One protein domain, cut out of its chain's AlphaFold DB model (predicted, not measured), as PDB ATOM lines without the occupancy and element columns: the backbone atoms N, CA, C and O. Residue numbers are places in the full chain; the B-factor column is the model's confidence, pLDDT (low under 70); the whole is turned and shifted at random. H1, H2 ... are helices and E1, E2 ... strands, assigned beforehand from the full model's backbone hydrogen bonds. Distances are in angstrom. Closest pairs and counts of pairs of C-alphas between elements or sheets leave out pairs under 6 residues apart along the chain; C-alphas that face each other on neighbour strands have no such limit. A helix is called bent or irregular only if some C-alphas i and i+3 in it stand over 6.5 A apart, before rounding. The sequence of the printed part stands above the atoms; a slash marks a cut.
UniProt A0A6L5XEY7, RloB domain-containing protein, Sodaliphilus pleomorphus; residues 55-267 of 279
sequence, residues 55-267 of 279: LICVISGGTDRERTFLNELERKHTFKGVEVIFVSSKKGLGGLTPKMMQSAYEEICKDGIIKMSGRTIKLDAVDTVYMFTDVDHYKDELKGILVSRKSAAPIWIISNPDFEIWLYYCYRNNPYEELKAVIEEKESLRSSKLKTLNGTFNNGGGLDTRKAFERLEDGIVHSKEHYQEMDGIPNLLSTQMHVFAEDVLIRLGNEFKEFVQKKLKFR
ATOM      1  N   LEU A  55      34.127 -11.977  41.154       87.94
ATOM      2  CA  LEU A  55      33.615 -12.418  39.863       87.94
ATOM      3  C   LEU A  55      34.126 -11.507  38.749       87.94
ATOM      4  O   LEU A  55      33.953 -10.289  38.792       87.94
ATOM      5  N   ILE A  56      34.665 -12.115  37.700       91.88
ATOM      6  CA  ILE A  56      34.970 -11.441  36.442       91.88
ATOM      7  C   ILE A  56      33.997 -11.963  35.386       91.88
ATOM      8  O   ILE A  56      33.999 -13.142  35.036       91.88
ATOM      9  N   CYS A  57      33.159 -11.081  34.856       92.00
ATOM     10  CA  CYS A  57      32.316 -11.377  33.705       92.00
ATOM     11  C   CYS A  57      32.973 -10.800  32.451       92.00
ATOM     12  O   CYS A  57      33.227  -9.601  32.388       92.00
ATOM     13  N   VAL A  58      33.241 -11.633  31.450       94.44
ATOM     14  CA  VAL A  58      33.772 -11.205  30.154       94.44
ATOM     15  C   VAL A  58      32.703 -11.428  29.100       94.44
ATOM     16  O   VAL A  58      32.338 -12.565  28.814       94.44
ATOM     17  N   ILE A  59      32.219 -10.344  28.504       94.31
ATOM     18  CA  ILE A  59      31.400 -10.371  27.295       94.31
ATOM     19  C   ILE A  59      32.359 -10.192  26.122       94.31
ATOM     20  O   ILE A  59      33.046  -9.181  26.038       94.31
ATOM     21  N   SER A  60      32.447 -11.174  25.235       94.94
ATOM     22  CA  SER A  60      33.461 -11.208  24.181       94.94
ATOM     23  C   SER A  60      32.835 -11.142  22.796       94.94
ATOM     24  O   SER A  60      31.893 -11.880  22.489       94.94
ATOM     25  N   GLY A  61      33.397 -10.280  21.948       92.62
ATOM     26  CA  GLY A  61      33.140 -10.266  20.513       92.62
ATOM     27  C   GLY A  61      33.643 -11.548  19.854       92.62
ATOM     28  O   GLY A  61      32.904 -12.181  19.106       92.62
ATOM     29  N   GLY A  62      34.854 -11.997  20.195       87.75
ATOM     30  CA  GLY A  62      35.405 -13.281  19.761       87.75
ATOM     31  C   GLY A  62      34.894 -14.477  20.575       87.75
ATOM     32  O   GLY A  62      34.293 -14.325  21.641       87.75
ATOM     33  N   THR A  63      35.100 -15.692  20.060       81.62
ATOM     34  CA  THR A  63      34.565 -16.936  20.658       81.62
ATOM     35  C   THR A  63      35.654 -17.901  21.107       81.62
ATOM     36  O   THR A  63      35.666 -18.316  22.262       81.62
ATOM     37  N   ASP A  64      36.559 -18.290  20.209       87.94
ATOM     38  CA  ASP A  64      37.493 -19.386  20.478       87.94
ATOM     39  C   ASP A  64      38.827 -18.915  21.085       87.94
ATOM     40  O   ASP A  64      39.342 -19.570  21.994       87.94
ATOM     41  N   ARG A  65      39.417 -17.808  20.612       89.69
ATOM     42  CA  ARG A  65      40.769 -17.377  21.026       89.69
ATOM     43  C   ARG A  65      40.774 -16.769  22.427       89.69
ATOM     44  O   ARG A  65      41.536 -17.225  23.276       89.69
ATOM     45  N   GLU A  66      39.898 -15.808  22.680       92.75
ATOM     46  CA  GLU A  66      39.731 -15.120  23.965       92.75
ATOM     47  C   GLU A  66      39.354 -16.129  25.046       92.75
ATOM     48  O   GLU A  66      39.978 -16.184  26.104       92.75
ATOM     49  N   ARG A  67      38.416 -17.029  24.735       92.56
ATOM     50  CA  ARG A  67      38.062 -18.123  25.638       92.56
ATOM     51  C   ARG A  67      39.234 -19.062  25.893       92.56
ATOM     52  O   ARG A  67      39.479 -19.455  27.028       92.56
ATOM     53  N   THR A  68      40.000 -19.404  24.854       93.94
ATOM     54  CA  THR A  68      41.193 -20.247  25.019       93.94
ATOM     55  C   THR A  68      42.216 -19.611  25.953       93.94
ATOM     56  O   THR A  68      42.825 -20.330  26.746       93.94
ATOM     57  N   PHE A  69      42.380 -18.292  25.885       94.81
ATOM     58  CA  PHE A  69      43.237 -17.532  26.789       94.81
ATOM     59  C   PHE A  69      42.697 -17.538  28.231       94.81
ATOM     60  O   PHE A  69      43.456 -17.787  29.165       94.81
ATOM     61  N   LEU A  70      41.385 -17.362  28.414       93.31
ATOM     62  CA  LEU A  70      40.727 -17.338  29.728       93.31
ATOM     63  C   LEU A  70      40.476 -18.727  30.338       93.31
ATOM     64  O   LEU A  70      40.082 -18.826  31.499       93.31
ATOM     65  N   ASN A  71      40.743 -19.811  29.605       91.06
ATOM     66  CA  ASN A  71      40.495 -21.181  30.062       91.06
ATOM     67  C   ASN A  71      41.135 -21.504  31.420       91.06
ATOM     68  O   ASN A  71      40.578 -22.299  32.172       91.06
ATOM     69  N   GLU A  72      42.313 -20.956  31.735       88.25
ATOM     70  CA  GLU A  72      42.958 -21.212  33.033       88.25
ATOM     71  C   GLU A  72      42.183 -20.562  34.189       88.25
ATOM     72  O   GLU A  72      42.135 -21.136  35.272       88.25
ATOM     73  N   LEU A  73      41.501 -19.439  33.945       86.81
ATOM     74  CA  LEU A  73      40.605 -18.812  34.915       86.81
ATOM     75  C   LEU A  73      39.234 -19.510  34.998       86.81
ATOM     76  O   LEU A  73      38.677 -19.638  36.084       86.81
ATOM     77  N   GLU A  74      38.686 -19.999  33.877       85.19
ATOM     78  CA  GLU A  74      37.406 -20.739  33.865       85.19
ATOM     79  C   GLU A  74      37.514 -22.131  34.520       85.19
ATOM     80  O   GLU A  74      36.522 -22.697  35.000       85.19
ATOM     81  N   ARG A  75      38.707 -22.740  34.519       82.38
ATOM     82  CA  ARG A  75      38.913 -24.080  35.080       82.38
ATOM     83  C   ARG A  75      38.727 -24.067  36.591       82.38
ATOM     84  O   ARG A  75      39.557 -23.546  37.335       82.38
ATOM     85  N   LYS A  76      37.684 -24.775  37.034       70.94
ATOM     86  CA  LYS A  76      37.398 -25.024  38.450       70.94
ATOM     87  C   LYS A  76      38.657 -25.445  39.208       70.94
ATOM     88  O   LYS A  76      39.368 -26.351  38.776       70.94
ATOM     89  N   HIS A  77      38.859 -24.828  40.369       74.31
ATOM     90  CA  HIS A  77      39.960 -25.103  41.298       74.31
ATOM     91  C   HIS A  77      41.362 -24.716  40.807       74.31
ATOM     92  O   HIS A  77      42.329 -25.050  41.492       74.31
ATOM     93  N   THR A  78      41.500 -24.031  39.663       82.00
ATOM     94  CA  THR A  78      42.799 -23.445  39.285       82.00
ATOM     95  C   THR A  78      43.128 -22.277  40.197       82.00
ATOM     96  O   THR A  78      44.220 -22.245  40.755       82.00
ATOM     97  N   PHE A  79      42.150 -21.393  40.396       87.88
ATOM     98  CA  PHE A  79      42.235 -20.252  41.294       87.88
ATOM     99  C   PHE A  79      41.058 -20.266  42.269       87.88
ATOM    100  O   PHE A  79      39.964 -20.725  41.923       87.88
ATOM    101  N   LYS A  80      41.290 -19.825  43.506       85.19
ATOM    102  CA  LYS A  80      40.273 -19.741  44.563       85.19
ATOM    103  C   LYS A  80      39.694 -18.331  44.675       85.19
ATOM    104  O   LYS A  80      38.502 -18.213  44.944       85.19
ATOM    105  N   GLY A  81      40.510 -17.299  44.448       81.38
ATOM    106  CA  GLY A  81      40.117 -15.891  44.572       81.38
ATOM    107  C   GLY A  81      39.316 -15.306  43.401       81.38
ATOM    108  O   GLY A  81      38.812 -14.186  43.507       81.38
ATOM    109  N   VAL A  82      39.165 -16.027  42.284       87.62
ATOM    110  CA  VAL A  82      38.469 -15.519  41.088       87.62
ATOM    111  C   VAL A  82      37.547 -16.576  40.484       87.62
ATOM    112  O   VAL A  82      37.957 -17.711  40.246       87.62
ATOM    113  N   GLU A  83      36.310 -16.181  40.180       86.81
ATOM    114  CA  GLU A  83      35.392 -16.926  39.312       86.81
ATOM    115  C   GLU A  83      35.210 -16.147  38.000       86.81
ATOM    116  O   GLU A  83      34.997 -14.936  38.023       86.81
ATOM    117  N   VAL A  84      35.292 -16.829  36.852       89.25
ATOM    118  CA  VAL A  84      35.102 -16.204  35.533       89.25
ATOM    119  C   VAL A  84      33.844 -16.714  34.855       89.25
ATOM    120  O   VAL A  84      33.610 -17.921  34.773       89.25
ATOM    121  N   ILE A  85      33.061 -15.781  34.319       89.00
ATOM    122  CA  ILE A  85      31.942 -16.054  33.420       89.00
ATOM    123  C   ILE A  85      32.296 -15.499  32.050       89.00
ATOM    124  O   ILE A  85      32.518 -14.302  31.904       89.00
ATOM    125  N   PHE A  86      32.313 -16.369  31.045       91.06
ATOM    126  CA  PHE A  86      32.542 -15.982  29.661       91.06
ATOM    127  C   PHE A  86      31.230 -16.016  28.875       91.06
ATOM    128  O   PHE A  86      30.593 -17.064  28.736       91.06
ATOM    129  N   VAL A  87      30.832 -14.856  28.361       89.88
ATOM    130  CA  VAL A  87      29.638 -14.644  27.547       89.88
ATOM    131  C   VAL A  87      30.081 -14.348  26.121       89.88
ATOM    132  O   VAL A  87      30.713 -13.334  25.847       89.88
ATOM    133  N   SER A  88      29.717 -15.222  25.193       89.69
ATOM    134  CA  SER A  88      29.909 -15.012  23.759       89.69
ATOM    135  C   SER A  88      28.718 -15.576  22.995       89.69
ATOM    136  O   SER A  88      27.845 -16.247  23.558       89.69
ATOM    137  N   SER A  89      28.703 -15.367  21.683       84.19
ATOM    138  CA  SER A  89      27.815 -16.109  20.793       84.19
ATOM    139  C   SER A  89      28.065 -17.623  20.881       84.19
ATOM    140  O   SER A  89      29.120 -18.097  21.326       84.19
ATOM    141  N   LYS A  90      27.074 -18.414  20.448       75.19
ATOM    142  CA  LYS A  90      27.247 -19.866  20.322       75.19
ATOM    143  C   LYS A  90      28.309 -20.162  19.267       75.19
ATOM    144  O   LYS A  90      28.370 -19.507  18.226       75.19
ATOM    145  N   LYS A  91      29.100 -21.207  19.518       68.19
ATOM    146  CA  LYS A  91      30.144 -21.659  18.598       68.19
ATOM    147  C   LYS A  91      29.575 -21.864  17.188       68.19
ATOM    148  O   LYS A  91      28.581 -22.565  17.025       68.19
ATOM    149  N   GLY A  92      30.221 -21.257  16.193       66.50
ATOM    150  CA  GLY A  92      29.844 -21.366  14.780       66.50
ATOM    151  C   GLY A  92      28.841 -20.326  14.266       66.50
ATOM    152  O   GLY A  92      28.569 -20.334  13.072       66.50
ATOM    153  N   LEU A  93      28.322 -19.417  15.106       69.62
ATOM    154  CA  LEU A  93      27.369 -18.370  14.685       69.62
ATOM    155  C   LEU A  93      28.007 -16.989  14.427       69.62
ATOM    156  O   LEU A  93      27.289 -16.003  14.306       69.62
ATOM    157  N   GLY A  94      29.339 -16.910  14.332       73.62
ATOM    158  CA  GLY A  94      30.065 -15.632  14.276       73.62
ATOM    159  C   GLY A  94      30.135 -14.942  15.642       73.62
ATOM    160  O   GLY A  94      29.473 -15.373  16.578       73.62
ATOM    161  N   GLY A  95      30.991 -13.931  15.785       84.31
ATOM    162  CA  GLY A  95      31.189 -13.191  17.037       84.31
ATOM    163  C   GLY A  95      30.027 -12.267  17.431       84.31
ATOM    164  O   GLY A  95      29.107 -12.057  16.642       84.31
ATOM    165  N   LEU A  96      30.057 -11.704  18.643       91.38
ATOM    166  CA  LEU A  96      29.152 -10.610  19.025       91.38
ATOM    167  C   LEU A  96      29.667  -9.285  18.443       91.38
ATOM    168  O   LEU A  96      30.850  -8.978  18.568       91.38
ATOM    169  N   THR A  97      28.787  -8.474  17.855       93.06
ATOM    170  CA  THR A  97      29.138  -7.081  17.520       93.06
ATOM    171  C   THR A  97      29.138  -6.212  18.788       93.06
ATOM    172  O   THR A  97      28.464  -6.572  19.759       93.06
ATOM    173  N   PRO A  98      29.804  -5.042  18.805       94.62
ATOM    174  CA  PRO A  98      29.793  -4.150  19.966       94.62
ATOM    175  C   PRO A  98      28.387  -3.804  20.490       94.62
ATOM    176  O   PRO A  98      28.148  -3.862  21.695       94.62
ATOM    177  N   LYS A  99      27.416  -3.526  19.613       93.12
ATOM    178  CA  LYS A  99      26.006  -3.324  19.994       93.12
ATOM    179  C   LYS A  99      25.389  -4.556  20.649       93.12
ATOM    180  O   LYS A  99      24.706  -4.427  21.660       93.12
ATOM    181  N   MET A 100      25.637  -5.754  20.113       92.94
ATOM    182  CA  MET A 100      25.146  -6.994  20.729       92.94
ATOM    183  C   MET A 100      25.756  -7.206  22.118       92.94
ATOM    184  O   MET A 100      25.067  -7.667  23.025       92.94
ATOM    185  N   MET A 101      27.028  -6.839  22.304       93.94
ATOM    186  CA  MET A 101      27.686  -6.881  23.610       93.94
ATOM    187  C   MET A 101      27.020  -5.913  24.598       93.94
ATOM    188  O   MET A 101      26.751  -6.308  25.732       93.94
ATOM    189  N   GLN A 102      26.688  -4.685  24.177       92.00
ATOM    190  CA  GLN A 102      25.926  -3.738  25.004       92.00
ATOM    191  C   GLN A 102      24.571  -4.301  25.424       92.00
ATOM    192  O   GLN A 102      24.256  -4.282  26.610       92.00
ATOM    193  N   SER A 103      23.805  -4.868  24.487       90.75
ATOM    194  CA  SER A 103      22.518  -5.492  24.809       90.75
ATOM    195  C   SER A 103      22.672  -6.645  25.806       90.75
ATOM    196  O   SER A 103      21.897  -6.736  26.757       90.75
ATOM    197  N   ALA A 104      23.702  -7.486  25.649       89.88
ATOM    198  CA  ALA A 104      23.996  -8.557  26.602       89.88
ATOM    199  C   ALA A 104      24.334  -8.008  28.001       89.88
ATOM    200  O   ALA A 104      23.904  -8.559  29.014       89.88
ATOM    201  N   TYR A 105      25.074  -6.900  28.075       89.75
ATOM    202  CA  TYR A 105      25.385  -6.239  29.342       89.75
ATOM    203  C   TYR A 105      24.168  -5.611  30.009       89.75
ATOM    204  O   TYR A 105      24.000  -5.758  31.217       89.75
ATOM    205  N   GLU A 106      23.314  -4.934  29.247       87.50
ATOM    206  CA  GLU A 106      22.067  -4.363  29.757       87.50
ATOM    207  C   GLU A 106      21.154  -5.455  30.322       87.50
ATOM    208  O   GLU A 106      20.599  -5.285  31.407       87.50
ATOM    209  N   GLU A 107      21.055  -6.601  29.641       84.06
ATOM    210  CA  GLU A 107      20.298  -7.761  30.117       84.06
ATOM    211  C   GLU A 107      20.856  -8.309  31.440       84.06
ATOM    212  O   GLU A 107      20.095  -8.571  32.372       84.06
ATOM    213  N   ILE A 108      22.183  -8.409  31.559       81.44
ATOM    214  CA  ILE A 108      22.868  -8.815  32.794       81.44
ATOM    215  C   ILE A 108      22.640  -7.800  33.931       81.44
ATOM    216  O   ILE A 108      22.401  -8.178  35.082       81.44
ATOM    217  N   CYS A 109      22.715  -6.502  33.630       74.25
ATOM    218  CA  CYS A 109      22.684  -5.446  34.640       74.25
ATOM    219  C   CYS A 109      21.282  -5.092  35.123       74.25
ATOM    220  O   CYS A 109      21.143  -4.679  36.273       74.25
ATOM    221  N   LYS A 110      20.248  -5.260  34.290       73.00
ATOM    222  CA  LYS A 110      18.860  -4.892  34.615       73.00
ATOM    223  C   LYS A 110      18.374  -5.482  35.943       73.00
ATOM    224  O   LYS A 110      17.646  -4.815  36.673       73.00
ATOM    225  N   ASP A 111      18.826  -6.688  36.272       66.25
ATOM    226  CA  ASP A 111      18.457  -7.380  37.508       66.25
ATOM    227  C   ASP A 111      19.583  -7.354  38.568       66.25
ATOM    228  O   ASP A 111      19.394  -7.854  39.678       66.25
ATOM    229  N   GLY A 112      20.773  -6.827  38.236       66.38
ATOM    230  CA  GLY A 112      22.009  -7.036  39.006       66.38
ATOM    231  C   GLY A 112      22.381  -8.518  39.124       66.38
ATOM    232  O   GLY A 112      23.058  -8.923  40.070       66.38
ATOM    233  N   ILE A 113      21.862  -9.339  38.206       69.19
ATOM    234  CA  ILE A 113      21.868 -10.792  38.266       69.19
ATOM    235  C   ILE A 113      22.292 -11.339  36.908       69.19
ATOM    236  O   ILE A 113      21.604 -11.174  35.905       69.19
ATOM    237  N   ILE A 114      23.362 -12.121  36.910       73.00
ATOM    238  CA  ILE A 114      23.757 -12.962  35.789       73.00
ATOM    239  C   ILE A 114      22.981 -14.280  35.877       73.00
ATOM    240  O   ILE A 114      23.156 -15.064  36.815       73.00
ATOM    241  N   LYS A 115      22.113 -14.528  34.890       66.12
ATOM    242  CA  LYS A 115      21.392 -15.798  34.715       66.12
ATOM    243  C   LYS A 115      22.135 -16.654  33.693       66.12
ATOM    244  O   LYS A 115      21.996 -16.440  32.495       66.12
ATOM    245  N   MET A 116      22.914 -17.636  34.146       65.94
ATOM    246  CA  MET A 116      23.626 -18.560  33.252       65.94
ATOM    247  C   MET A 116      23.570 -19.998  33.754       65.94
ATOM    248  O   MET A 116      23.803 -20.269  34.929       65.94
ATOM    249  N   SER A 117      23.276 -20.938  32.850       56.94
ATOM    250  CA  SER A 117      23.336 -22.389  33.100       56.94
ATOM    251  C   SER A 117      22.613 -22.849  34.378       56.94
ATOM    252  O   SER A 117      23.125 -23.672  35.134       56.94
ATOM    253  N   GLY A 118      21.425 -22.287  34.635       61.19
ATOM    254  CA  GLY A 118      20.606 -22.600  35.814       61.19
ATOM    255  C   GLY A 118      21.092 -21.967  37.122       61.19
ATOM    256  O   GLY A 118      20.567 -22.292  38.185       61.19
ATOM    257  N   ARG A 119      22.087 -21.075  37.064       66.62
ATOM    258  CA  ARG A 119      22.581 -20.290  38.197       66.62
ATOM    259  C   ARG A 119      22.145 -18.838  38.066       66.62
ATOM    260  O   ARG A 119      22.115 -18.278  36.973       66.62
ATOM    261  N   THR A 120      21.862 -18.251  39.219       72.88
ATOM    262  CA  THR A 120      21.487 -16.851  39.402       72.88
ATOM    263  C   THR A 120      22.574 -16.235  40.269       72.88
ATOM    264  O   THR A 120      22.640 -16.527  41.463       72.88
ATOM    265  N   ILE A 121      23.468 -15.456  39.667       76.62
ATOM    266  CA  ILE A 121      24.618 -14.859  40.354       76.62
ATOM    267  C   ILE A 121      24.361 -13.368  40.483       76.62
ATOM    268  O   ILE A 121      24.208 -12.692  39.474       76.62
ATOM    269  N   LYS A 122      24.303 -12.855  41.711       77.69
ATOM    270  CA  LYS A 122      24.189 -11.416  41.948       77.69
ATOM    271  C   LYS A 122      25.577 -10.782  41.869       77.69
ATOM    272  O   LYS A 122      26.483 -11.284  42.532       77.69
ATOM    273  N   LEU A 123      25.715  -9.719  41.080       78.19
ATOM    274  CA  LEU A 123      26.938  -8.919  41.034       78.19
ATOM    275  C   LEU A 123      27.092  -8.133  42.343       78.19
ATOM    276  O   LEU A 123      26.139  -7.503  42.811       78.19
ATOM    277  N   ASP A 124      28.282  -8.198  42.927       78.56
ATOM    278  CA  ASP A 124      28.710  -7.417  44.089       78.56
ATOM    279  C   ASP A 124      29.678  -6.294  43.661       78.56
ATOM    280  O   ASP A 124      30.151  -6.263  42.529       78.56
ATOM    281  N   ALA A 125      29.992  -5.358  44.558       76.06
ATOM    282  CA  ALA A 125      30.839  -4.198  44.264       76.06
ATOM    283  C   ALA A 125      32.278  -4.567  43.852       76.06
ATOM    284  O   ALA A 125      32.942  -3.791  43.170       76.06
ATOM    285  N   VAL A 126      32.757  -5.741  44.269       78.81
ATOM    286  CA  VAL A 126      34.079  -6.276  43.904       78.81
ATOM    287  C   VAL A 126      34.088  -6.970  42.540       78.81
ATOM    288  O   VAL A 126      35.159  -7.300  42.031       78.81
ATOM    289  N   ASP A 127      32.918  -7.226  41.957       88.19
ATOM    290  CA  ASP A 127      32.791  -7.919  40.682       88.19
ATOM    291  C   ASP A 127      32.991  -6.935  39.520       88.19
ATOM    292  O   ASP A 127      32.746  -5.733  39.633       88.19
ATOM    293  N   THR A 128      33.472  -7.418  38.377       91.12
ATOM    294  CA  THR A 128      33.778  -6.541  37.238       91.12
ATOM    295  C   THR A 128      33.328  -7.157  35.927       91.12
ATOM    296  O   THR A 128      33.484  -8.357  35.697       91.12
ATOM    297  N   VAL A 129      32.737  -6.324  35.067       92.50
ATOM    298  CA  VAL A 129      32.274  -6.726  33.738       92.50
ATOM    299  C   VAL A 129      33.139  -6.073  32.669       92.50
ATOM    300  O   VAL A 129      33.169  -4.845  32.547       92.50
ATOM    301  N   TYR A 130      33.811  -6.911  31.888       95.88
ATOM    302  CA  TYR A 130      34.659  -6.532  30.769       95.88
ATOM    303  C   TYR A 130      33.994  -6.842  29.429       95.88
ATOM    304  O   TYR A 130      33.261  -7.822  29.294       95.88
ATOM    305  N   MET A 131      34.296  -6.021  28.427       96.19
ATOM    306  CA  MET A 131      33.885  -6.203  27.038       96.19
ATOM    307  C   MET A 131      35.099  -6.315  26.130       96.19
ATOM    308  O   MET A 131      35.774  -5.318  25.904       96.19
ATOM    309  N   PHE A 132      35.374  -7.511  25.611       97.00
ATOM    310  CA  PHE A 132      36.519  -7.755  24.729       97.00
ATOM    311  C   PHE A 132      36.097  -7.591  23.275       97.00
ATOM    312  O   PHE A 132      35.167  -8.263  22.826       97.00
ATOM    313  N   THR A 133      36.759  -6.707  22.536       96.06
ATOM    314  CA  THR A 133      36.411  -6.441  21.138       96.06
ATOM    315  C   THR A 133      37.619  -6.001  20.317       96.06
ATOM    316  O   THR A 133      38.621  -5.522  20.851       96.06
ATOM    317  N   ASP A 134      37.497  -6.155  19.007       94.75
ATOM    318  CA  ASP A 134      38.522  -5.812  18.028       94.75
ATOM    319  C   ASP A 134      38.148  -4.508  17.316       94.75
ATOM    320  O   ASP A 134      36.964  -4.206  17.131       94.75
ATOM    321  N   VAL A 135      39.144  -3.729  16.886       93.88
ATOM    322  CA  VAL A 135      38.896  -2.492  16.126       93.88
ATOM    323  C   VAL A 135      38.463  -2.785  14.692       93.88
ATOM    324  O   VAL A 135      37.558  -2.106  14.210       93.88
ATOM    325  N   ASP A 136      39.084  -3.769  14.031       84.12
ATOM    326  CA  ASP A 136      39.038  -4.019  12.577       84.12
ATOM    327  C   ASP A 136      37.739  -3.572  11.875       84.12
ATOM    328  O   ASP A 136      37.689  -2.511  11.251       84.12
ATOM    329  N   HIS A 137      36.656  -4.339  12.021       82.62
ATOM    330  CA  HIS A 137      35.378  -4.064  11.353       82.62
ATOM    331  C   HIS A 137      34.432  -3.159  12.151       82.62
ATOM    332  O   HIS A 137      33.340  -2.841  11.680       82.62
ATOM    333  N   TYR A 138      34.827  -2.750  13.355       91.56
ATOM    334  CA  TYR A 138      33.925  -2.138  14.326       91.56
ATOM    335  C   TYR A 138      34.319  -0.723  14.743       91.56
ATOM    336  O   TYR A 138      33.617  -0.118  15.547       91.56
ATOM    337  N   LYS A 139      35.388  -0.154  14.183       92.00
ATOM    338  CA  LYS A 139      35.912   1.173  14.535       92.00
ATOM    339  C   LYS A 139      34.843   2.267  14.629       92.00
ATOM    340  O   LYS A 139      34.777   2.960  15.639       92.00
ATOM    341  N   ASP A 140      33.999   2.418  13.611       91.81
ATOM    342  CA  ASP A 140      32.978   3.476  13.595       91.81
ATOM    343  C   ASP A 140      31.844   3.207  14.596       91.81
ATOM    344  O   ASP A 140      31.347   4.128  15.247       91.81
ATOM    345  N   GLU A 141      31.472   1.937  14.780       93.38
ATOM    346  CA  GLU A 141      30.502   1.527  15.798       93.38
ATOM    347  C   GLU A 141      31.040   1.799  17.208       93.38
ATOM    348  O   GLU A 141      30.336   2.381  18.036       93.38
ATOM    349  N   LEU A 142      32.311   1.466  17.454       94.44
ATOM    350  CA  LEU A 142      33.013   1.736  18.705       94.44
ATOM    351  C   LEU A 142      33.094   3.236  18.982       94.44
ATOM    352  O   LEU A 142      32.776   3.644  20.093       94.44
ATOM    353  N   LYS A 143      33.413   4.079  17.991       93.00
ATOM    354  CA  LYS A 143      33.403   5.544  18.169       93.00
ATOM    355  C   LYS A 143      32.046   6.046  18.659       93.00
ATOM    356  O   LYS A 143      31.981   6.785  19.638       93.00
ATOM    357  N   GLY A 144      30.956   5.617  18.018       91.94
ATOM    358  CA  GLY A 144      29.604   6.012  18.428       91.94
ATOM    359  C   GLY A 144      29.253   5.555  19.849       91.94
ATOM    360  O   GLY A 144      28.655   6.302  20.630       91.94
ATOM    361  N   ILE A 145      29.668   4.341  20.209       91.50
ATOM    362  CA  ILE A 145      29.459   3.760  21.537       91.50
ATOM    363  C   ILE A 145      30.265   4.496  22.613       91.50
ATOM    364  O   ILE A 145      29.723   4.845  23.661       91.50
ATOM    365  N   LEU A 146      31.551   4.737  22.369       91.12
ATOM    366  CA  LEU A 146      32.462   5.300  23.361       91.12
ATOM    367  C   LEU A 146      32.164   6.779  23.630       91.12
ATOM    368  O   LEU A 146      32.196   7.193  24.786       91.12
ATOM    369  N   VAL A 147      31.769   7.547  22.607       87.44
ATOM    370  CA  VAL A 147      31.365   8.959  22.761       87.44
ATOM    371  C   VAL A 147      30.085   9.109  23.591       87.44
ATOM    372  O   VAL A 147      29.932  10.069  24.342       87.44
ATOM    373  N   SER A 148      29.148   8.165  23.477       79.50
ATOM    374  CA  SER A 148      27.848   8.227  24.164       79.50
ATOM    375  C   SER A 148      27.862   7.631  25.578       79.50
ATOM    376  O   SER A 148      26.834   7.619  26.270       79.50
ATOM    377  N   ARG A 149      29.020   7.149  26.038       79.50
ATOM    378  CA  ARG A 149      29.167   6.442  27.308       79.50
ATOM    379  C   ARG A 149      29.020   7.389  28.501       79.50
ATOM    380  O   ARG A 149      29.765   8.347  28.657       79.50
ATOM    381  N   LYS A 150      28.082   7.064  29.397       70.62
ATOM    382  CA  LYS A 150      27.818   7.819  30.642       70.62
ATOM    383  C   LYS A 150      28.351   7.150  31.914       70.62
ATOM    384  O   LYS A 150      28.327   7.761  32.975       70.62
ATOM    385  N   SER A 151      28.773   5.888  31.826       72.50
ATOM    386  CA  SER A 151      29.124   5.038  32.971       72.50
ATOM    387  C   SER A 151      30.521   4.443  32.818       72.50
ATOM    388  O   SER A 151      30.906   4.046  31.719       72.50
ATOM    389  N   ALA A 152      31.242   4.303  33.934       73.88
ATOM    390  CA  ALA A 152      32.540   3.628  34.007       73.88
ATOM    391  C   ALA A 152      32.455   2.093  33.836       73.88
ATOM    392  O   ALA A 152      33.476   1.447  33.615       73.88
ATOM    393  N   ALA A 153      31.252   1.509  33.848       80.88
ATOM    394  CA  ALA A 153      30.995   0.101  33.527       80.88
ATOM    395  C   ALA A 153      29.998  -0.022  32.353       80.88
ATOM    396  O   ALA A 153      29.075   0.801  32.272       80.88
ATOM    397  N   PRO A 154      30.162  -1.006  31.447       89.25
ATOM    398  CA  PRO A 154      31.191  -2.054  31.445       89.25
ATOM    399  C   PRO A 154      32.553  -1.503  31.015       89.25
ATOM    400  O   PRO A 154      32.609  -0.477  30.336       89.25
ATOM    401  N   ILE A 155      33.647  -2.164  31.398       94.31
ATOM    402  CA  ILE A 155      34.997  -1.774  30.970       94.31
ATOM    403  C   ILE A 155      35.267  -2.380  29.591       94.31
ATOM    404  O   ILE A 155      35.315  -3.598  29.439       94.31
ATOM    405  N   TRP A 156      35.450  -1.530  28.586       96.12
ATOM    406  CA  TRP A 156      35.853  -1.964  27.251       96.12
ATOM    407  C   TRP A 156      37.342  -2.295  27.229       96.12
ATOM    408  O   TRP A 156      38.150  -1.552  27.781       96.12
ATOM    409  N   ILE A 157      37.672  -3.419  26.604       97.75
ATOM    410  CA  ILE A 157      39.024  -3.898  26.354       97.75
ATOM    411  C   ILE A 157      39.131  -4.124  24.852       97.75
ATOM    412  O   ILE A 157      38.632  -5.110  24.307       97.75
ATOM    413  N   ILE A 158      39.733  -3.149  24.186       97.94
ATOM    414  CA  ILE A 158      39.798  -3.070  22.735       97.94
ATOM    415  C   ILE A 158      41.206  -3.460  22.269       97.94
ATOM    416  O   ILE A 158      42.199  -3.079  22.892       97.94
ATOM    417  N   SER A 159      41.308  -4.216  21.176       98.00
ATOM    418  CA  SER A 159      42.585  -4.559  20.529       98.00
ATOM    419  C   SER A 159      42.598  -4.126  19.066       98.00
ATOM    420  O   SER A 159      41.588  -4.256  18.378       98.00
ATOM    421  N   ASN A 160      43.729  -3.601  18.585       97.62
ATOM    422  CA  ASN A 160      43.878  -3.120  17.212       97.62
ATOM    423  C   ASN A 160      45.120  -3.742  16.536       97.62
ATOM    424  O   ASN A 160      46.241  -3.514  16.997       97.62
ATOM    425  N   PRO A 161      44.966  -4.488  15.427       96.00
ATOM    426  CA  PRO A 161      43.718  -4.700  14.686       96.00
ATOM    427  C   PRO A 161      42.732  -5.643  15.389       96.00
ATOM    428  O   PRO A 161      41.529  -5.402  15.317       96.00
ATOM    429  N   ASP A 162      43.242  -6.642  16.112       96.06
ATOM    430  CA  ASP A 162      42.467  -7.678  16.795       96.06
ATOM    431  C   ASP A 162      43.212  -8.246  18.023       96.06
ATOM    432  O   ASP A 162      44.343  -7.852  18.324       96.06
ATOM    433  N   PHE A 163      42.599  -9.197  18.733       96.44
ATOM    434  CA  PHE A 163      43.174  -9.893  19.893       96.44
ATOM    435  C   PHE A 163      44.547 -10.556  19.647       96.44
ATOM    436  O   PHE A 163      45.297 -10.794  20.598       96.44
ATOM    437  N   GLU A 164      44.935 -10.852  18.402       97.25
ATOM    438  CA  GLU A 164      46.234 -11.472  18.113       97.25
ATOM    439  C   GLU A 164      47.408 -10.550  18.493       97.25
ATOM    440  O   GLU A 164      48.507 -11.047  18.756       97.25
ATOM    441  N   ILE A 165      47.192  -9.233  18.618       98.38
ATOM    442  CA  ILE A 165      48.229  -8.311  19.105       98.38
ATOM    443  C   ILE A 165      48.555  -8.531  20.588       98.38
ATOM    444  O   ILE A 165      49.711  -8.443  20.997       98.38
ATOM    445  N   TRP A 166      47.565  -8.905  21.403       98.50
ATOM    446  CA  TRP A 166      47.809  -9.280  22.796       98.50
ATOM    447  C   TRP A 166      48.621 -10.571  22.887       98.50
ATOM    448  O   TRP A 166      49.539 -10.683  23.703       98.50
ATOM    449  N   LEU A 167      48.333 -11.536  22.009       98.19
ATOM    450  CA  LEU A 167      49.131 -12.755  21.920       98.19
ATOM    451  C   LEU A 167      50.559 -12.448  21.483       98.19
ATOM    452  O   LEU A 167      51.479 -13.027  22.047       98.19
ATOM    453  N   TYR A 168      50.753 -11.523  20.542       98.62
ATOM    454  CA  TYR A 168      52.080 -11.034  20.181       98.62
ATOM    455  C   TYR A 168      52.833 -10.525  21.415       98.62
ATOM    456  O   TYR A 168      53.906 -11.048  21.720       98.62
ATOM    457  N   TYR A 169      52.235  -9.617  22.191       98.75
ATOM    458  CA  TYR A 169      52.879  -9.045  23.374       98.75
ATOM    459  C   TYR A 169      53.150 -10.048  24.496       98.75
ATOM    460  O   TYR A 169      54.169  -9.941  25.171       98.75
ATOM    461  N   CYS A 170      52.341 -11.097  24.646       98.38
ATOM    462  CA  CYS A 170      52.644 -12.194  25.574       98.38
ATOM    463  C   CYS A 170      53.969 -12.929  25.264       98.38
ATOM    464  O   CYS A 170      54.455 -13.690  26.100       98.38
ATOM    465  N   TYR A 171      54.541 -12.775  24.065       98.12
ATOM    466  CA  TYR A 171      55.740 -13.513  23.645       98.12
ATOM    467  C   TYR A 171      56.854 -12.647  23.054       98.12
ATOM    468  O   TYR A 171      57.988 -13.121  22.966       98.12
ATOM    469  N   ARG A 172      56.543 -11.441  22.572       98.00
ATOM    470  CA  ARG A 172      57.409 -10.621  21.714       98.00
ATOM    471  C   ARG A 172      57.209  -9.132  22.019       98.00
ATOM    472  O   ARG A 172      56.181  -8.758  22.571       98.00
ATOM    473  N   ASN A 173      58.181  -8.294  21.651       98.06
ATOM    474  CA  ASN A 173      58.187  -6.866  22.009       98.06
ATOM    475  C   ASN A 173      58.784  -5.931  20.936       98.06
ATOM    476  O   ASN A 173      59.226  -4.830  21.242       98.06
ATOM    477  N   ASN A 174      58.848  -6.357  19.674       97.69
ATOM    478  CA  ASN A 174      59.400  -5.540  18.587       97.69
ATOM    479  C   ASN A 174      58.389  -5.377  17.435       97.69
ATOM    480  O   ASN A 174      58.633  -5.833  16.311       97.69
ATOM    481  N   PRO A 175      57.209  -4.788  17.711       97.69
ATOM    482  CA  PRO A 175      56.075  -4.830  16.792       97.69
ATOM    483  C   PRO A 175      56.347  -4.091  15.475       97.69
ATOM    484  O   PRO A 175      55.891  -4.533  14.425       97.69
ATOM    485  N   TYR A 176      57.116  -2.999  15.485       96.44
ATOM    486  CA  TYR A 176      57.334  -2.182  14.284       96.44
ATOM    487  C   TYR A 176      58.245  -2.840  13.246       96.44
ATOM    488  O   TYR A 176      58.040  -2.651  12.046       96.44
ATOM    489  N   GLU A 177      59.222  -3.635  13.684       97.00
ATOM    490  CA  GLU A 177      60.075  -4.394  12.770       97.00
ATOM    491  C   GLU A 177      59.420  -5.723  12.388       97.00
ATOM    492  O   GLU A 177      59.309  -6.052  11.206       97.00
ATOM    493  N   GLU A 178      58.936  -6.480  13.375       97.75
ATOM    494  CA  GLU A 178      58.445  -7.839  13.149       97.75
ATOM    495  C   GLU A 178      57.062  -7.877  12.506       97.75
ATOM    496  O   GLU A 178      56.776  -8.805  11.754       97.75
ATOM    497  N   LEU A 179      56.212  -6.877  12.766       98.06
ATOM    498  CA  LEU A 179      54.859  -6.770  12.215       98.06
ATOM    499  C   LEU A 179      54.762  -5.700  11.123       98.06
ATOM    500  O   LEU A 179      53.660  -5.275  10.773       98.06
ATOM    501  N   LYS A 180      55.888  -5.297  10.518       97.75
ATOM    502  CA  LYS A 180      55.923  -4.317   9.419       97.75
ATOM    503  C   LYS A 180      54.927  -4.642   8.300       97.75
ATOM    504  O   LYS A 180      54.191  -3.773   7.842       97.75
ATOM    505  N   ALA A 181      54.822  -5.921   7.937       97.19
ATOM    506  CA  ALA A 181      53.887  -6.385   6.915       97.19
ATOM    507  C   ALA A 181      52.402  -6.235   7.305       97.19
ATOM    508  O   ALA A 181      51.553  -6.305   6.427       97.19
ATOM    509  N   VAL A 182      52.073  -6.074   8.593       97.62
ATOM    510  CA  VAL A 182      50.720  -5.745   9.084       97.62
ATOM    511  C   VAL A 182      50.478  -4.237   8.996       97.62
ATOM    512  O   VAL A 182      49.388  -3.810   8.628       97.62
ATOM    513  N   ILE A 183      51.498  -3.425   9.295       97.06
ATOM    514  CA  ILE A 183      51.426  -1.957   9.222       97.06
ATOM    515  C   ILE A 183      51.130  -1.502   7.788       97.06
ATOM    516  O   ILE A 183      50.235  -0.682   7.563       97.06
ATOM    517  N   GLU A 184      51.856  -2.076   6.828       96.94
ATOM    518  CA  GLU A 184      51.764  -1.766   5.396       96.94
ATOM    519  C   GLU A 184      50.511  -2.354   4.720       96.94
ATOM    520  O   GLU A 184      50.193  -1.997   3.586       96.94
ATOM    521  N   GLU A 185      49.785  -3.238   5.404       96.62
ATOM    522  CA  GLU A 185      48.591  -3.892   4.870       96.62
ATOM    523  C   GLU A 185      47.347  -2.991   4.958       96.62
ATOM    524  O   GLU A 185      47.224  -2.125   5.835       96.62
ATOM    525  N   LYS A 186      46.388  -3.223   4.052       93.69
ATOM    526  CA  LYS A 186      45.073  -2.564   4.059       93.69
ATOM    527  C   LYS A 186      44.331  -2.852   5.361       93.69
ATOM    528  O   LYS A 186      44.290  -4.001   5.786       93.69
ATOM    529  N   GLU A 187      43.671  -1.836   5.927       90.44
ATOM    530  CA  GLU A 187      42.988  -1.906   7.235       90.44
ATOM    531  C   GLU A 187      42.125  -3.172   7.386       90.44
ATOM    532  O   GLU A 187      42.354  -3.934   8.318       90.44
ATOM    533  N   SER A 188      41.285  -3.484   6.394       90.75
ATOM    534  CA  SER A 188      40.384  -4.651   6.385       90.75
ATOM    535  C   SER A 188      41.058  -6.030   6.309       90.75
ATOM    536  O   SER A 188      40.373  -7.049   6.323       90.75
ATOM    537  N   LEU A 189      42.374  -6.089   6.095       94.75
ATOM    538  CA  LEU A 189      43.151  -7.329   5.984       94.75
ATOM    539  C   LEU A 189      44.159  -7.485   7.129       94.75
ATOM    540  O   LEU A 189      44.783  -8.543   7.246       94.75
ATOM    541  N   ARG A 190      44.314  -6.469   7.989       95.69
ATOM    542  CA  ARG A 190      45.348  -6.440   9.032       95.69
ATOM    543  C   ARG A 190      45.191  -7.557  10.053       95.69
ATOM    544  O   ARG A 190      46.190  -8.192  10.372       95.69
ATOM    545  N   SER A 191      43.974  -7.853  10.497       94.88
ATOM    546  CA  SER A 191      43.685  -8.951  11.436       94.88
ATOM    547  C   SER A 191      44.113 -10.308  10.871       94.88
ATOM    548  O   SER A 191      44.905 -11.048  11.455       94.88
ATOM    549  N   SER A 192      43.692 -10.603   9.635       95.81
ATOM    550  CA  SER A 192      44.078 -11.835   8.933       95.81
ATOM    551  C   SER A 192      45.595 -11.925   8.714       95.81
ATOM    552  O   SER A 192      46.209 -12.980   8.917       95.81
ATOM    553  N   LYS A 193      46.224 -10.801   8.348       97.62
ATOM    554  CA  LYS A 193      47.672 -10.706   8.159       97.62
ATOM    555  C   LYS A 193      48.430 -10.940   9.462       97.62
ATOM    556  O   LYS A 193      49.385 -11.718   9.459       97.62
ATOM    557  N   LEU A 194      47.989 -10.325  10.559       97.69
ATOM    558  CA  LEU A 194      48.578 -10.476  11.886       97.69
ATOM    559  C   LEU A 194      48.478 -11.923  12.360       97.69
ATOM    560  O   LEU A 194      49.487 -12.514  12.730       97.69
ATOM    561  N   LYS A 195      47.300 -12.538  12.246       96.19
ATOM    562  CA  LYS A 195      47.100 -13.951  12.580       96.19
ATOM    563  C   LYS A 195      48.011 -14.881  11.779       96.19
ATOM    564  O   LYS A 195      48.594 -15.810  12.337       96.19
ATOM    565  N   THR A 196      48.143 -14.631  10.476       97.00
ATOM    566  CA  THR A 196      49.021 -15.418   9.596       97.00
ATOM    567  C   THR A 196      50.479 -15.287  10.026       97.00
ATOM    568  O   THR A 196      51.168 -16.294  10.165       97.00
ATOM    569  N   LEU A 197      50.937 -14.060  10.282       97.44
ATOM    570  CA  LEU A 197      52.306 -13.773  10.696       97.44
ATOM    571  C   LEU A 197      52.619 -14.345  12.082       97.44
ATOM    572  O   LEU A 197      53.636 -15.006  12.260       97.44
ATOM    573  N   ASN A 198      51.695 -14.216  13.034       97.56
ATOM    574  CA  ASN A 198      51.809 -14.858  14.339       97.56
ATOM    575  C   ASN A 198      51.946 -16.382  14.234       97.56
ATOM    576  O   ASN A 198      52.577 -16.992  15.094       97.56
ATOM    577  N   GLY A 199      51.377 -16.998  13.193       96.56
ATOM    578  CA  GLY A 199      51.502 -18.426  12.901       96.56
ATOM    579  C   GLY A 199      52.879 -18.859  12.388       96.56
ATOM    580  O   GLY A 199      53.212 -20.036  12.500       96.56
ATOM    581  N   THR A 200      53.704 -17.948  11.860       96.25
ATOM    582  CA  THR A 200      55.037 -18.295  11.328       96.25
ATOM    583  C   THR A 200      56.124 -18.301  12.403       96.25
ATOM    584  O   THR A 200      57.158 -18.952  12.235       96.25
ATOM    585  N   PHE A 201      55.892 -17.626  13.533       95.38
ATOM    586  CA  PHE A 201      56.830 -17.610  14.652       95.38
ATOM    587  C   PHE A 201      57.051 -19.006  15.251       95.38
ATOM    588  O   PHE A 201      56.268 -19.933  15.051       95.38
ATOM    589  N   ASN A 202      58.138 -19.153  16.017       91.50
ATOM    590  CA  ASN A 202      58.511 -20.404  16.687       91.50
ATOM    591  C   ASN A 202      58.628 -21.590  15.711       91.50
ATOM    592  O   ASN A 202      58.067 -22.657  15.960       91.50
ATOM    593  N   ASN A 203      59.335 -21.390  14.592       89.06
ATOM    594  CA  ASN A 203      59.511 -22.380  13.522       89.06
ATOM    595  C   ASN A 203      58.173 -22.901  12.959       89.06
ATOM    596  O   ASN A 203      58.010 -24.101  12.748       89.06
ATOM    597  N   GLY A 204      57.196 -22.006  12.764       89.00
ATOM    598  CA  GLY A 204      55.847 -22.358  12.304       89.00
ATOM    599  C   GLY A 204      54.925 -22.943  13.382       89.00
ATOM    600  O   GLY A 204      53.805 -23.345  13.075       89.00
ATOM    601  N   GLY A 205      55.365 -23.004  14.645       88.69
ATOM    602  CA  GLY A 205      54.526 -23.411  15.778       88.69
ATOM    603  C   GLY A 205      53.551 -22.327  16.251       88.69
ATOM    604  O   GLY A 205      52.621 -22.617  17.007       88.69
ATOM    605  N   GLY A 206      53.767 -21.087  15.812       94.75
ATOM    606  CA  GLY A 206      52.972 -19.916  16.133       94.75
ATOM    607  C   GLY A 206      53.024 -19.486  17.601       94.75
ATOM    608  O   GLY A 206      53.792 -20.011  18.418       94.75
ATOM    609  N   LEU A 207      52.194 -18.503  17.947       96.44
ATOM    610  CA  LEU A 207      52.008 -18.037  19.323       96.44
ATOM    611  C   LEU A 207      50.889 -18.837  20.010       96.44
ATOM    612  O   LEU A 207      49.718 -18.777  19.627       96.44
ATOM    613  N   ASP A 208      51.249 -19.627  21.024       94.56
ATOM    614  CA  ASP A 208      50.318 -20.558  21.675       94.56
ATOM    615  C   ASP A 208      49.390 -19.822  22.653       94.56
ATOM    616  O   ASP A 208      49.765 -19.513  23.787       94.56
ATOM    617  N   THR A 209      48.142 -19.586  22.248       94.94
ATOM    618  CA  THR A 209      47.118 -18.936  23.086       94.94
ATOM    619  C   THR A 209      46.922 -19.632  24.435       94.94
ATOM    620  O   THR A 209      46.669 -18.968  25.434       94.94
ATOM    621  N   ARG A 210      47.098 -20.961  24.508       92.69
ATOM    622  CA  ARG A 210      46.894 -21.738  25.747       92.69
ATOM    623  C   ARG A 210      47.957 -21.452  26.806       92.69
ATOM    624  O   ARG A 210      47.734 -21.728  27.976       92.69
ATOM    625  N   LYS A 211      49.126 -20.965  26.382       93.62
ATOM    626  CA  LYS A 211      50.263 -20.639  27.254       93.62
ATOM    627  C   LYS A 211      50.413 -19.136  27.479       93.62
ATOM    628  O   LYS A 211      51.175 -18.745  28.354       93.62
ATOM    629  N   ALA A 212      49.683 -18.307  26.731       96.19
ATOM    630  CA  ALA A 212      49.761 -16.854  26.841       96.19
ATOM    631  C   ALA A 212      49.338 -16.357  28.235       96.19
ATOM    632  O   ALA A 212      49.904 -15.401  28.743       96.19
ATOM    633  N   PHE A 213      48.424 -17.060  28.914       96.12
ATOM    634  CA  PHE A 213      48.059 -16.730  30.296       96.12
ATOM    635  C   PHE A 213      49.222 -16.906  31.292       96.12
ATOM    636  O   PHE A 213      49.298 -16.207  32.288       96.12
ATOM    637  N   GLU A 214      50.190 -17.790  31.031       96.19
ATOM    638  CA  GLU A 214      51.398 -17.904  31.872       96.19
ATOM    639  C   GLU A 214      52.361 -16.715  31.679       96.19
ATOM    640  O   GLU A 214      53.388 -16.646  32.346       96.19
ATOM    641  N   ARG A 215      52.046 -15.807  30.746       97.00
ATOM    642  CA  ARG A 215      52.878 -14.691  30.285       97.00
ATOM    643  C   ARG A 215      52.228 -13.326  30.520       97.00
ATOM    644  O   ARG A 215      52.595 -12.370  29.849       97.00
ATOM    645  N   LEU A 216      51.261 -13.220  31.441       97.38
ATOM    646  CA  LEU A 216      50.574 -11.947  31.707       97.38
ATOM    647  C   LEU A 216      51.554 -10.813  32.014       97.38
ATOM    648  O   LEU A 216      51.392  -9.733  31.466       97.38
ATOM    649  N   GLU A 217      52.569 -11.063  32.846       98.06
ATOM    650  CA  GLU A 217      53.566 -10.050  33.218       98.06
ATOM    651  C   GLU A 217      54.324  -9.527  31.987       98.06
ATOM    652  O   GLU A 217      54.358  -8.316  31.768       98.06
ATOM    653  N   ASP A 218      54.836 -10.428  31.136       98.50
ATOM    654  CA  ASP A 218      55.495 -10.075  29.868       98.50
ATOM    655  C   ASP A 218      54.531  -9.280  28.960       98.50
ATOM    656  O   ASP A 218      54.857  -8.198  28.472       98.50
ATOM    657  N   GLY A 219      53.304  -9.784  28.787       98.62
ATOM    658  CA  GLY A 219      52.275  -9.158  27.958       98.62
ATOM    659  C   GLY A 219      51.886  -7.755  28.421       98.62
ATOM    660  O   GLY A 219      51.725  -6.869  27.585       98.62
ATOM    661  N   ILE A 220      51.767  -7.528  29.733       98.81
ATOM    662  CA  ILE A 220      51.471  -6.212  30.315       98.81
ATOM    663  C   ILE A 220      52.591  -5.228  29.989       98.81
ATOM    664  O   ILE A 220      52.307  -4.140  29.492       98.81
ATOM    665  N   VAL A 221      53.844  -5.610  30.252       98.75
ATOM    666  CA  VAL A 221      55.008  -4.742  30.024       98.75
ATOM    667  C   VAL A 221      55.095  -4.355  28.551       98.75
ATOM    668  O   VAL A 221      55.082  -3.166  28.231       98.75
ATOM    669  N   HIS A 222      55.096  -5.342  27.656       98.75
ATOM    670  CA  HIS A 222      55.234  -5.099  26.221       98.75
ATOM    671  C   HIS A 222      54.036  -4.326  25.654       98.75
ATOM    672  O   HIS A 222      54.202  -3.382  24.886       98.75
ATOM    673  N   SER A 223      52.810  -4.668  26.070       98.62
ATOM    674  CA  SER A 223      51.619  -3.950  25.615       98.62
ATOM    675  C   SER A 223      51.650  -2.484  26.022       98.62
ATOM    676  O   SER A 223      51.200  -1.664  25.228       98.62
ATOM    677  N   LYS A 224      52.122  -2.157  27.232       98.69
ATOM    678  CA  LYS A 224      52.206  -0.776  27.725       98.69
ATOM    679  C   LYS A 224      53.288   0.030  27.027       98.69
ATOM    680  O   LYS A 224      53.066   1.202  26.745       98.69
ATOM    681  N   GLU A 225      54.425  -0.593  26.732       98.56
ATOM    682  CA  GLU A 225      55.539   0.051  26.027       98.56
ATOM    683  C   GLU A 225      55.113   0.601  24.658       98.56
ATOM    684  O   GLU A 225      55.504   1.703  24.281       98.56
ATOM    685  N   HIS A 226      54.236  -0.124  23.960       97.94
ATOM    686  CA  HIS A 226      53.735   0.236  22.628       97.94
ATOM    687  C   HIS A 226      52.278   0.725  22.643       97.94
ATOM    688  O   HIS A 226      51.599   0.727  21.609       97.94
ATOM    689  N   TYR A 227      51.752   1.110  23.811       98.44
ATOM    690  CA  TYR A 227      50.356   1.522  23.935       98.44
ATOM    691  C   TYR A 227      50.143   2.974  23.524       98.44
ATOM    692  O   TYR A 227      50.724   3.896  24.095       98.44
ATOM    693  N   GLN A 228      49.228   3.182  22.584       97.69
ATOM    694  CA  GLN A 228      48.675   4.490  22.274       97.69
ATOM    695  C   GLN A 228      47.186   4.342  21.965       97.69
ATOM    696  O   GLN A 228      46.756   3.330  21.411       97.69
ATOM    697  N   GLU A 229      46.398   5.363  22.280       96.00
ATOM    698  CA  GLU A 229      44.979   5.419  21.933       96.00
ATOM    699  C   GLU A 229      44.547   6.839  21.577       96.00
ATOM    700  O   GLU A 229      45.172   7.822  21.980       96.00
ATOM    701  N   MET A 230      43.451   6.931  20.833       93.94
ATOM    702  CA  MET A 230      42.755   8.173  20.528       93.94
ATOM    703  C   MET A 230      41.260   7.954  20.747       93.94
ATOM    704  O   MET A 230      40.694   6.985  20.243       93.94
ATOM    705  N   ASP A 231      40.631   8.832  21.529       90.94
ATOM    706  CA  ASP A 231      39.203   8.766  21.875       90.94
ATOM    707  C   ASP A 231      38.767   7.402  22.459       90.94
ATOM    708  O   ASP A 231      37.675   6.900  22.187       90.94
ATOM    709  N   GLY A 232      39.647   6.778  23.252       92.06
ATOM    710  CA  GLY A 232      39.426   5.468  23.874       92.06
ATOM    711  C   GLY A 232      39.565   4.268  22.929       92.06
ATOM    712  O   GLY A 232      39.288   3.141  23.342       92.06
ATOM    713  N   ILE A 233      39.980   4.487  21.675       95.94
ATOM    714  CA  ILE A 233      40.265   3.434  20.696       95.94
ATOM    715  C   ILE A 233      41.786   3.298  20.539       95.94
ATOM    716  O   ILE A 233      42.443   4.275  20.166       95.94
ATOM    717  N   PRO A 234      42.365   2.105  20.763       97.69
ATOM    718  CA  PRO A 234      43.788   1.871  20.559       97.69
ATOM    719  C   PRO A 234      44.235   2.166  19.126       97.69
ATOM    720  O   PRO A 234      43.546   1.824  18.159       97.69
ATOM    721  N   ASN A 235      45.421   2.753  18.984       96.81
ATOM    722  CA  ASN A 235      46.108   2.897  17.705       96.81
ATOM    723  C   ASN A 235      46.518   1.523  17.155       96.81
ATOM    724  O   ASN A 235      46.453   0.507  17.847       96.81
ATOM    725  N   LEU A 236      46.929   1.477  15.886       97.00
ATOM    726  CA  LEU A 236      47.371   0.233  15.262       97.00
ATOM    727  C   LEU A 236      48.523  -0.402  16.061       97.00
ATOM    728  O   LEU A 236      49.486   0.281  16.393       97.00
ATOM    729  N   LEU A 237      48.427  -1.713  16.295       97.81
ATOM    730  CA  LEU A 237      49.325  -2.516  17.136       97.81
ATOM    731  C   LEU A 237      49.227  -2.226  18.644       97.81
ATOM    732  O   LEU A 237      50.053  -2.721  19.406       97.81
ATOM    733  N   SER A 238      48.217  -1.494  19.114       98.25
ATOM    734  CA  SER A 238      47.963  -1.292  20.544       98.25
ATOM    735  C   SER A 238      46.767  -2.123  21.033       98.25
ATOM    736  O   SER A 238      45.853  -2.467  20.281       98.25
ATOM    737  N   THR A 239      46.758  -2.456  22.327       98.50
ATOM    738  CA  THR A 239      45.660  -3.182  22.985       98.50
ATOM    739  C   THR A 239      45.479  -2.734  24.428       98.50
ATOM    740  O   THR A 239      46.452  -2.448  25.121       98.50
ATOM    741  N   GLN A 240      44.231  -2.712  24.889       98.56
ATOM    742  CA  GLN A 240      43.847  -2.469  26.282       98.56
ATOM    743  C   GLN A 240      43.889  -3.743  27.141       98.56
ATOM    744  O   GLN A 240      43.570  -3.689  28.325       98.56
ATOM    745  N   MET A 241      44.282  -4.900  26.591       98.44
ATOM    746  CA  MET A 241      44.333  -6.162  27.342       98.44
ATOM    747  C   MET A 241      45.224  -6.100  28.591       98.44
ATOM    748  O   MET A 241      44.970  -6.833  29.545       98.44
ATOM    749  N   HIS A 242      46.210  -5.197  28.634       98.62
ATOM    750  CA  HIS A 242      47.005  -4.955  29.837       98.62
ATOM    751  C   HIS A 242      46.150  -4.468  31.021       98.62
ATOM    752  O   HIS A 242      46.414  -4.881  32.142       98.62
ATOM    753  N   VAL A 243      45.084  -3.688  30.793       98.25
ATOM    754  CA  VAL A 243      44.159  -3.237  31.852       98.25
ATOM    755  C   VAL A 243      43.465  -4.431  32.507       98.25
ATOM    756  O   VAL A 243      43.393  -4.528  33.730       98.25
ATOM    757  N   PHE A 244      42.978  -5.367  31.690       97.81
ATOM    758  CA  PHE A 244      42.380  -6.607  32.176       97.81
ATOM    759  C   PHE A 244      43.411  -7.490  32.890       97.81
ATOM    760  O   PHE A 244      43.149  -8.013  33.969       97.81
ATOM    761  N   ALA A 245      44.587  -7.664  32.287       97.94
ATOM    762  CA  ALA A 245      45.626  -8.531  32.823       97.94
ATOM    763  C   ALA A 245      46.148  -8.036  34.181       97.94
ATOM    764  O   ALA A 245      46.368  -8.852  35.073       97.94
ATOM    765  N   GLU A 246      46.300  -6.723  34.367       98.00
ATOM    766  CA  GLU A 246      46.699  -6.133  35.648       98.00
ATOM    767  C   GLU A 246      45.660  -6.366  36.742       98.00
ATOM    768  O   GLU A 246      46.018  -6.810  37.831       98.00
ATOM    769  N   ASP A 247      44.379  -6.140  36.444       95.38
ATOM    770  CA  ASP A 247      43.290  -6.420  37.384       95.38
ATOM    771  C   ASP A 247      43.252  -7.908  37.777       95.38
ATOM    772  O   ASP A 247      43.165  -8.247  38.959       95.38
ATOM    773  N   VAL A 248      43.424  -8.815  36.808       94.81
ATOM    774  CA  VAL A 248      43.535 -10.256  37.074       94.81
ATOM    775  C   VAL A 248      44.730 -10.573  37.972       94.81
ATOM    776  O   VAL A 248      44.572 -11.321  38.936       94.81
ATOM    777  N   LEU A 249      45.917 -10.023  37.700       94.81
ATOM    778  CA  LEU A 249      47.097 -10.267  38.534       94.81
ATOM    779  C   LEU A 249      46.897  -9.780  39.971       94.81
ATOM    780  O   LEU A 249      47.269 -10.490  40.904       94.81
ATOM    781  N   ILE A 250      46.271  -8.616  40.152       93.19
ATOM    782  CA  ILE A 250      45.947  -8.076  41.476       93.19
ATOM    783  C   ILE A 250      45.014  -9.032  42.226       93.19
ATOM    784  O   ILE A 250      45.279  -9.361  43.381       93.19
ATOM    785  N   ARG A 251      43.954  -9.521  41.572       91.50
ATOM    786  CA  ARG A 251      42.980 -10.434  42.194       91.50
ATOM    787  C   ARG A 251      43.555 -11.804  42.520       91.50
ATOM    788  O   ARG A 251      43.153 -12.410  43.506       91.50
ATOM    789  N   LEU A 252      44.450 -12.317  41.678       92.00
ATOM    790  CA  LEU A 252      45.077 -13.621  41.895       92.00
ATOM    791  C   LEU A 252      46.198 -13.568  42.936       92.00
ATOM    792  O   LEU A 252      46.478 -14.584  43.574       92.00
ATOM    793  N   GLY A 253      46.868 -12.424  43.088       90.88
ATOM    794  CA  GLY A 253      47.976 -12.255  44.023       90.88
ATOM    795  C   GLY A 253      49.019 -13.372  43.896       90.88
ATOM    796  O   GLY A 253      49.544 -13.660  42.816       90.88
ATOM    797  N   ASN A 254      49.307 -14.043  45.013       91.81
ATOM    798  CA  ASN A 254      50.288 -15.128  45.061       91.81
ATOM    799  C   ASN A 254      49.854 -16.391  44.287       91.81
ATOM    800  O   ASN A 254      50.724 -17.128  43.812       91.81
ATOM    801  N   GLU A 255      48.548 -16.613  44.069       93.75
ATOM    802  CA  GLU A 255      48.054 -17.793  43.341       93.75
ATOM    803  C   GLU A 255      48.590 -17.841  41.901       93.75
ATOM    804  O   GLU A 255      48.890 -18.918  41.378       93.75
ATOM    805  N   PHE A 256      48.778 -16.680  41.260       94.81
ATOM    806  CA  PHE A 256      49.333 -16.611  39.906       94.81
ATOM    807  C   PHE A 256      50.777 -17.130  39.851       94.81
ATOM    808  O   PHE A 256      51.122 -17.953  38.997       94.81
ATOM    809  N   LYS A 257      51.625 -16.711  40.800       94.19
ATOM    810  CA  LYS A 257      53.029 -17.146  40.869       94.19
ATOM    811  C   LYS A 257      53.127 -18.653  41.097       94.19
ATOM    812  O   LYS A 257      53.902 -19.336  40.424       94.19
ATOM    813  N   GLU A 258      52.314 -19.189  42.004       94.88
ATOM    814  CA  GLU A 258      52.239 -20.630  42.260       94.88
ATOM    815  C   GLU A 258      51.788 -21.412  41.021       94.88
ATOM    816  O   GLU A 258      52.373 -22.449  40.680       94.88
ATOM    817  N   PHE A 259      50.784 -20.894  40.309       94.44
ATOM    818  CA  PHE A 259      50.284 -21.457  39.061       94.44
ATOM    819  C   PHE A 259      51.389 -21.564  37.999       94.44
ATOM    820  O   PHE A 259      51.630 -22.661  37.475       94.44
ATOM    821  N   VAL A 260      52.114 -20.470  37.729       95.19
ATOM    822  CA  VAL A 260      53.206 -20.448  36.739       95.19
ATOM    823  C   VAL A 260      54.312 -21.433  37.132       95.19
ATOM    824  O   VAL A 260      54.740 -22.261  36.319       95.19
ATOM    825  N   GLN A 261      54.728 -21.439  38.402       94.88
ATOM    826  CA  GLN A 261      55.741 -22.378  38.897       94.88
ATOM    827  C   GLN A 261      55.308 -23.842  38.748       94.88
ATOM    828  O   GLN A 261      56.114 -24.699  38.368       94.88
ATOM    829  N   LYS A 262      54.038 -24.158  39.028       93.94
ATOM    830  CA  LYS A 262      53.492 -25.514  38.885       93.94
ATOM    831  C   LYS A 262      53.499 -25.971  37.426       93.94
ATOM    832  O   LYS A 262      53.895 -27.109  37.155       93.94
ATOM    833  N   LYS A 263      53.126 -25.097  36.485       92.69
ATOM    834  CA  LYS A 263      53.167 -25.380  35.038       92.69
ATOM    835  C   LYS A 263      54.593 -25.614  34.546       92.69
ATOM    836  O   LYS A 263      54.827 -26.565  33.797       92.69
ATOM    837  N   LEU A 264      55.557 -24.811  34.999       92.06
ATOM    838  CA  LEU A 264      56.978 -24.990  34.681       92.06
ATOM    839  C   LEU A 264      57.512 -26.329  35.205       92.06
ATOM    840  O   LEU A 264      58.067 -27.114  34.435       92.06
ATOM    841  N   LYS A 265      57.275 -26.644  36.485       94.00
ATOM    842  CA  LYS A 265      57.679 -27.925  37.095       94.00
ATOM    843  C   LYS A 265      57.076 -29.122  36.359       94.00
ATOM    844  O   LYS A 265      57.771 -30.109  36.125       94.00
ATOM    845  N   PHE A 266      55.802 -29.043  35.973       92.00
ATOM    846  CA  PHE A 266      55.145 -30.095  35.199       92.00
ATOM    847  C   PHE A 266      55.807 -30.296  33.827       92.00
ATOM    848  O   PHE A 266      56.134 -31.426  33.468       92.00
ATOM    849  N   ARG A 267      56.079 -29.211  33.090       92.69
ATOM    850  CA  ARG A 267      56.752 -29.278  31.782       92.69
ATOM    851  C   ARG A 267      58.166 -29.853  31.882       92.69
ATOM    852  O   ARG A 267      58.516 -30.719  31.087       92.69
TER     853      ARG A 267
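AT A GLANCE: This is residues 55 to 267 of the 279 residues of the protein "RloB domain-containing protein" of Sodaliphilus pleomorphus (UniProt A0A6L5XEY7). A strongly twisted sheet of four parallel strands makes the core, with H1 and H9 over one face and H2 over the other, in three layers. On the H1 and H9 side, the kinked H8 packs on both, and H4 to H7 gather beyond; the small hairpin E3 and E4 lies on the H2 side, and H10 lies at the rim. The 213 printed residues hold ten named helices and six named strands, in the order E1 H1 E2 H2 E3 E4 E5 H3 E6, then H4 to H10; the class is mixed, helices and strands. The sheet's order is E2 E1 E5 E6, and the whole is compact, with a radius of gyration of the C-alphas of 17.0 A and spans of 48 by 47 by 32 A.

IN THESE COORDINATES: E1, residues 55 to 60, begins at C-alpha 55 (33.615, -12.418, 39.863). H1 is 65 to 74, E2 82 to 87, H2 98 to 110 (18.3 A), E3 113 to 116, E4 119 to 122, E5 128 to 134 (19.8 A), H3 139 to 147 and E6 155 to 159. H4 is 164 to 169, H5 175 to 178, H6 180 to 183, H7 187 to 200 (20.7 A), H8 209 to 225 (21.0 A) and H9 241 to 252. H10, 254 to 267 (20.5 A), ends at C-alpha 267 (56.752, -29.278, 31.782). H1, H7 and H8 are irregular: C-alphas 69 and 72 are 7.3 A apart, 188 and 191 7.4 A, 214 and 217 8.3 A. H8 has a kink of 83 degrees near residue 216.

HOW THE PARTS SIT: In the sheet, N 58 and O 85 (E1, E2) are 2.8 A apart, N 59 and O 130 (E1, E5) 2.8 A, and N 157 and O 131 (E5, E6) 2.8 A, within hydrogen-bond range. E1, H1, E2 and E5, H3, E6 are strand-helix-strand units, two parallel neighbour strands with a helix between, with right-handed crossovers. Heights over the sheet are 8.8 A for H1, 8.7 A for H9 and 9.8 A for H2. H3 only grazes it. In the hairpin, N 114 and O 121 are 2.8 A apart. H8, the hub, touches H1 (closest C-alphas Phe 69 and Thr 209, 5.5 A), H4 (Tyr 169 and Gly 219, 4.6 A) and H9 (Ile 220 and His 242, 4.7 A). H7 touches H4 and H6; H5 is close to H6 but not clearly touching. Every O i to N i+4 pair is within range in H2, H3, H4, H9 and H10, against 4 of 6 in H1, 8 of 10 in H7 and 7 of 13 in H8; H5 and H6 are too short for one.

THE WHOLE: The C-alphas farthest apart, Asp 111 and Asn 203, are 49.9 A apart. The printed part has no cut; the link H8 to H9 is long. Confidence is under 70 at residues 91 to 93, 111 to 113 and 115 to 119.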